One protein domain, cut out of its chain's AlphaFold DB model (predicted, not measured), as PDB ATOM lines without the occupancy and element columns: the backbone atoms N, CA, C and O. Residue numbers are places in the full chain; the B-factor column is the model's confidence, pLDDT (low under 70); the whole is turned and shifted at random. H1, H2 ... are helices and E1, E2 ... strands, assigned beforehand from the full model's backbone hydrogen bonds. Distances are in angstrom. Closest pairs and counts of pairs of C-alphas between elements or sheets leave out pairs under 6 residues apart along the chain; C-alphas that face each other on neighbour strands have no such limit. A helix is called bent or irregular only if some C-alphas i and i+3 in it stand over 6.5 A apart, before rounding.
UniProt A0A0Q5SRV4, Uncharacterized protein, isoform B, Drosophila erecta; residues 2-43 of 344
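What this domain is: This is residues 2 to 43 of the 344 residues of the protein "Uncharacterized protein, isoform B" of Drosophila erecta (UniProt A0A0Q5SRV4). A helical arm, H1, leads to a small two-stranded hairpin, E1 and E2, with the last turn of H1 close to the hairpin and residues 2 to 12 of H1 sticking out free of the rest. After E2 a tail without a named element, residues 37 to 43, folds back at the open end of the hairpin, away from the turn between the strands. The printed part has 42 residues with one named helix and two named strands, in the order H1, E1, E2; the sheet has the order E1 - E2 and is antiparallel, and the class is mixed, helices and strands. The whole is loose, with a radius of gyration of the C-alphas of 12.1 A, and spans 35 by 23 by 11 A.

Where its parts are: H1 is residues 2 to 17, from C-alpha 2 at (64.451, -25.050, 27.617) to C-alpha 17 at (44.689, -25.800, 16.907), 22.5 A from first to last C-alpha. H1 is irregular, but only just: C-alphas 12 and 15 are 7.0 A apart. E1 is residues 23 to 27, 11.2 A long, and begins with C-alpha 23 at (38.279, -25.852, 19.696). E2 is residues 32 to 36, also 11.2 A long, and ends with C-alpha 36 at (35.767, -25.337, 24.414).

How they stand to each other: E1 and E2 form a hairpin of antiparallel neighbour strands, with 138 degrees between their N-to-C directions. The C-alphas of Leu 26 and Cys 33, which face each other, are 4.3 A apart. Across the pair, N 25 and O 34 are within hydrogen-bond range at 3.0 A, and N 36 and O 23 at 2.8 A. The closest C-alphas of H1 and E1 are those of Thr 16 and Ile 23, 5.6 A apart. The closest C-alphas of H1 and E2 are those of Thr 16 and Ile 35, 7.7 A apart. In H1, 10 of 12 O i to N i+4 pairs are within hydrogen-bond range.

The domain as a whole: The two C-alphas farthest apart in the domain are those of Val 2 and Arg 39, at 35.2 A, and the outline is only just flat, spanning 35 by 23 by 11 A. Residues 2 to 12, which belong to H1, stand free; the body without them has 31 residues and spans 24 by 18 by 9 A. The links from H1 to E1, of 5 residues, and from E1 to E2, of 4 residues, are both tight. The printed part has no cut. Its mean pLDDT is 88.4, and no printed residue of the model is under 70.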
ATOM      1  N   VAL A   2      65.469 -26.102  27.849       91.75
ATOM      2  CA  VAL A   2      64.451 -25.050  27.617       91.75
ATOM      3  C   VAL A   2      63.766 -25.165  26.249       91.75
ATOM      4  O   VAL A   2      62.548 -25.155  26.172       91.75
ATOM      5  N   ALA A   3      64.514 -25.365  25.160       93.25
ATOM      6  CA  ALA A   3      63.895 -25.587  23.847       93.25
ATOM      7  C   ALA A   3      62.939 -26.798  23.849       93.25
ATOM      8  O   ALA A   3      61.866 -26.744  23.263       93.25
ATOM      9  N   GLY A   4      63.289 -27.859  24.586       93.06
ATOM     10  CA  GLY A   4      62.445 -29.044  24.733       93.06
ATOM     11  C   GLY A   4      61.132 -28.753  25.460       93.06
ATOM     12  O   GLY A   4      60.098 -29.253  25.038       93.06
ATOM     13  N   THR A   5      61.135 -27.907  26.499       90.69
ATOM     14  CA  THR A   5      59.885 -27.541  27.188       90.69
ATOM     15  C   THR A   5      58.941 -26.787  26.262       90.69
ATOM     16  O   THR A   5      57.758 -27.099  26.241       90.69
ATOM     17  N   TRP A   6      59.464 -25.865  25.449       94.69
ATOM     18  CA  TRP A   6      58.673 -25.136  24.455       94.69
ATOM     19  C   TRP A   6      58.116 -26.050  23.366       94.69
ATOM     20  O   TRP A   6      56.929 -26.000  23.060       94.69
ATOM     21  N   VAL A   7      58.955 -26.913  22.792       95.62
ATOM     22  CA  VAL A   7      58.513 -27.848  21.750       95.62
ATOM     23  C   VAL A   7      57.408 -28.757  22.282       95.62
ATOM     24  O   VAL A   7      56.391 -28.926  21.613       95.62
ATOM     25  N   THR A   8      57.557 -29.291  23.497       91.25
ATOM     26  CA  THR A   8      56.538 -30.143  24.118       91.25
ATOM     27  C   THR A   8      55.231 -29.389  24.358       91.25
ATOM     28  O   THR A   8      54.173 -29.901  23.994       91.25
ATOM     29  N   THR A   9      55.268 -28.173  24.917       90.25
ATOM     30  CA  THR A   9      54.037 -27.405  25.182       90.25
ATOM     31  C   THR A   9      53.307 -27.035  23.897       90.25
ATOM     32  O   THR A   9      52.097 -27.232  23.817       90.25
ATOM     33  N   PHE A  10      54.023 -26.587  22.862       92.88
ATOM     34  CA  PHE A  10      53.409 -26.308  21.565       92.88
ATOM     35  C   PHE A  10      52.842 -27.568  20.917       92.88
ATOM     36  O   PHE A  10      51.714 -27.538  20.432       92.88
ATOM     37  N   SER A  11      53.574 -28.685  20.962       93.38
ATOM     38  CA  SER A  11      53.137 -29.954  20.363       93.38
ATOM     39  C   SER A  11      51.817 -30.446  20.951       93.38
ATOM     40  O   SER A  11      50.947 -30.911  20.219       93.38
ATOM     41  N   ILE A  12      51.636 -30.282  22.263       91.69
ATOM     42  CA  ILE A  12      50.408 -30.665  22.966       91.69
ATOM     43  C   ILE A  12      49.207 -29.790  22.550       91.69
ATOM     44  O   ILE A  12      48.073 -30.258  22.607       91.69
ATOM     45  N   MET A  13      49.424 -28.554  22.083       91.00
ATOM     46  CA  MET A  13      48.346 -27.669  21.608       91.00
ATOM     47  C   MET A  13      47.986 -27.851  20.124       91.00
ATOM     48  O   MET A  13      46.925 -27.388  19.700       91.00
ATOM     49  N   ILE A  14      48.816 -28.536  19.327       93.00
ATOM     50  CA  ILE A  14      48.568 -28.758  17.888       93.00
ATOM     51  C   ILE A  14      47.202 -29.422  17.610       93.00
ATOM     52  O   ILE A  14      46.511 -28.952  16.703       93.00
ATOM     53  N   PRO A  15      46.758 -30.467  18.345       91.44
ATOM     54  CA  PRO A  15      45.456 -31.101  18.100       91.44
ATOM     55  C   PRO A  15      44.265 -30.154  18.298       91.44
ATOM     56  O   PRO A  15      43.307 -30.213  17.526       91.44
ATOM     57  N   THR A  16      44.352 -29.264  19.290       91.38
ATOM     58  CA  THR A  16      43.349 -28.224  19.555       91.38
ATOM     59  C   THR A  16      43.365 -27.161  18.463       91.38
ATOM     60  O   THR A  16      42.316 -26.731  17.995       91.38
ATOM     61  N   TRP A  17      44.555 -26.764  18.002       90.38
ATOM     62  CA  TRP A  17      44.689 -25.800  16.907       90.38
ATOM     63  C   TRP A  17      44.136 -26.338  15.583       90.38
ATOM     64  O   TRP A  17      43.533 -25.596  14.815       90.38
ATOM     65  N   ARG A  18      44.278 -27.646  15.338       91.00
ATOM     66  CA  ARG A  18      43.700 -28.332  14.171       91.00
ATOM     67  C   ARG A  18      42.213 -28.671  14.319       91.00
ATOM     68  O   ARG A  18      41.639 -29.208  13.377       91.00
ATOM     69  N   GLY A  19      41.597 -28.407  15.475       85.44
ATOM     70  CA  GLY A  19      40.185 -28.701  15.737       85.44
ATOM     71  C   GLY A  19      39.841 -30.196  15.790       85.44
ATOM     72  O   GLY A  19      38.679 -30.559  15.658       85.44
ATOM     73  N   VAL A  20      40.837 -31.077  15.954       89.50
ATOM     74  CA  VAL A  20      40.620 -32.536  16.059       89.50
ATOM     75  C   VAL A  20      40.237 -32.923  17.488       89.50
ATOM     76  O   VAL A  20      39.513 -33.897  17.708       89.50
ATOM     77  N   TRP A  21      40.732 -32.166  18.472       90.06
ATOM     78  CA  TRP A  21      40.472 -32.400  19.885       90.06
ATOM     79  C   TRP A  21      40.314 -31.071  20.628       90.06
ATOM     80  O   TRP A  21      41.289 -30.473  21.077       90.06
ATOM     81  N   GLY A  22      39.064 -30.622  20.760       90.31
ATOM     82  CA  GLY A  22      38.720 -29.307  21.304       90.31
ATOM     83  C   GLY A  22      38.908 -28.176  20.292       90.31
ATOM     84  O   GLY A  22      39.630 -28.315  19.306       90.31
ATOM     85  N   ILE A  23      38.242 -27.051  20.546       90.75
ATOM     86  CA  ILE A  23      38.279 -25.852  19.696       90.75
ATOM     87  C   ILE A  23      38.539 -24.634  20.588       90.75
ATOM     88  O   ILE A  23      38.034 -24.564  21.707       90.75
ATOM     89  N   PHE A  24      39.326 -23.667  20.115       91.00
ATOM     90  CA  PHE A  24      39.452 -22.376  20.794       91.00
ATOM     91  C   PHE A  24      38.214 -21.521  20.532       91.00
ATOM     92  O   PHE A  24      37.835 -21.312  19.383       91.00
ATOM     93  N   GLY A  25      37.597 -21.008  21.592       89.38
ATOM     94  CA  GLY A  25      36.414 -20.161  21.493       89.38
ATOM     95  C   GLY A  25      36.292 -19.212  22.677       89.38
ATOM     96  O   GLY A  25      36.999 -19.351  23.675       89.38
ATOM     97  N   LEU A  26      35.399 -18.233  22.559       88.50
ATOM     98  CA  LEU A  26      35.075 -17.320  23.649       88.50
ATOM     99  C   LEU A  26      34.173 -18.032  24.662       88.50
ATOM    100  O   LEU A  26      33.061 -18.436  24.329       88.50
ATOM    101  N   ASP A  27      34.640 -18.156  25.900       82.56
ATOM    102  CA  ASP A  27      33.817 -18.617  27.010       82.56
ATOM    103  C   ASP A  27      33.117 -17.408  27.638       82.56
ATOM    104  O   ASP A  27      33.729 -16.611  28.356       82.56
ATOM    105  N   VAL A  28      31.823 -17.257  27.347       82.56
ATOM    106  CA  VAL A  28      30.997 -16.136  27.826       82.56
ATOM    107  C   VAL A  28      30.831 -16.112  29.346       82.56
ATOM    108  O   VAL A  28      30.567 -15.051  29.901       82.56
ATOM    109  N   SER A  29      31.036 -17.240  30.035       74.06
ATOM    110  CA  SER A  29      30.961 -17.291  31.500       74.06
ATOM    111  C   SER A  29      32.179 -16.651  32.177       74.06
ATOM    112  O   SER A  29      32.092 -16.196  33.314       74.06
ATOM    113  N   ILE A  30      33.308 -16.591  31.462       73.88
ATOM    114  CA  ILE A  30      34.587 -16.055  31.948       73.88
ATOM    115  C   ILE A  30      34.913 -14.714  31.271       73.88
ATOM    116  O   ILE A  30      35.691 -13.925  31.802       73.88
ATOM    117  N   GLY A  31      34.346 -14.452  30.089       82.44
ATOM    118  CA  GLY A  31      34.688 -13.295  29.261       82.44
ATOM    119  C   GLY A  31      36.070 -13.414  28.609       82.44
ATOM    120  O   GLY A  31      36.712 -12.403  28.344       82.44
ATOM    121  N   SER A  32      36.560 -14.640  28.382       84.12
ATOM    122  CA  SER A  32      37.905 -14.897  27.845       84.12
ATOM    123  C   SER A  32      37.924 -16.068  26.863       84.12
ATOM    124  O   SER A  32      37.059 -16.944  26.895       84.12
ATOM    125  N   CYS A  33      38.919 -16.092  25.975       89.25
ATOM    126  CA  CYS A  33      39.118 -17.196  25.040       89.25
ATOM    127  C   CYS A  33      39.692 -18.418  25.773       89.25
ATOM    128  O   CYS A  33      40.752 -18.349  26.393       89.25
ATOM    129  N   SER A  34      39.005 -19.555  25.684       87.62
ATOM    130  CA  SER A  34      39.385 -20.821  26.316       87.62
ATOM    131  C   SER A  34      39.198 -21.984  25.333       87.62
ATOM    132  O   SER A  34      38.627 -21.848  24.253       87.62
ATOM    133  N   ILE A  35      39.702 -23.159  25.706       89.44
ATOM    134  CA  ILE A  35      39.450 -24.406  24.983       89.44
ATOM    135  C   ILE A  35      38.034 -24.881  25.327       89.44
ATOM    136  O   ILE A  35      37.761 -25.239  26.478       89.44
ATOM    137  N   MET A  36      37.147 -24.868  24.335       85.50
ATOM    138  CA  MET A  36      35.767 -25.337  24.414       85.50
ATOM    139  C   MET A  36      35.642 -26.764  23.857       85.50
ATOM    140  O   MET A  36      36.554 -27.291  23.213       85.50
ATOM    141  N   HIS A  37      34.521 -27.416  24.162       87.19
ATOM    142  CA  HIS A  37      34.206 -28.740  23.640       87.19
ATOM    143  C   HIS A  37      33.979 -28.683  22.126       87.19
ATOM    144  O   HIS A  37      33.328 -27.774  21.618       87.19
ATOM    145  N   ASP A  38      34.540 -29.662  21.422       87.12
ATOM    146  CA  ASP A  38      34.312 -29.878  19.995       87.12
ATOM    147  C   ASP A  38      32.886 -30.420  19.734       87.12
ATOM    148  O   ASP A  38      32.192 -30.839  20.662       87.12
ATOM    149  N   ARG A  39      32.460 -30.486  18.466       84.31
ATOM    150  CA  ARG A  39      31.159 -31.017  17.988       84.31
ATOM    151  C   ARG A  39      30.819 -32.428  18.481       84.31
ATOM    152  O   ARG A  39      29.655 -32.801  18.514       84.31
ATOM    153  N   TYR A  40      31.822 -33.200  18.893       83.62
ATOM    154  CA  TYR A  40      31.664 -34.532  19.490       83.62
ATOM    155  C   TYR A  40      31.652 -34.528  21.032       83.62
ATOM    156  O   TYR A  40      31.807 -35.581  21.642       83.62
ATOM    157  N   GLY A  41      31.565 -33.361  21.680       83.31
ATOM    158  CA  GLY A  41      31.585 -33.229  23.142       83.31
ATOM    159  C   GLY A  41      32.947 -33.507  23.787       83.31
ATOM    160  O   GLY A  41      33.031 -33.726  24.991       83.31
ATOM    161  N   ARG A  42      34.036 -33.516  23.008       85.69
ATOM    162  CA  ARG A  42      35.395 -33.810  23.492       85.69
ATOM    163  C   ARG A  42      36.172 -32.517  23.722       85.69
ATOM    164  O   ARG A  42      36.155 -31.633  22.870       85.69
ATOM    165  N   SER A  43      36.901 -32.424  24.831       88.38
ATOM    166  CA  SER A  43      37.822 -31.314  25.104       88.38
ATOM    167  C   SER A  43      39.085 -31.821  25.800       88.38
ATOM    168  O   SER A  43      38.976 -32.600  26.747       88.38
TER     169      SER A  43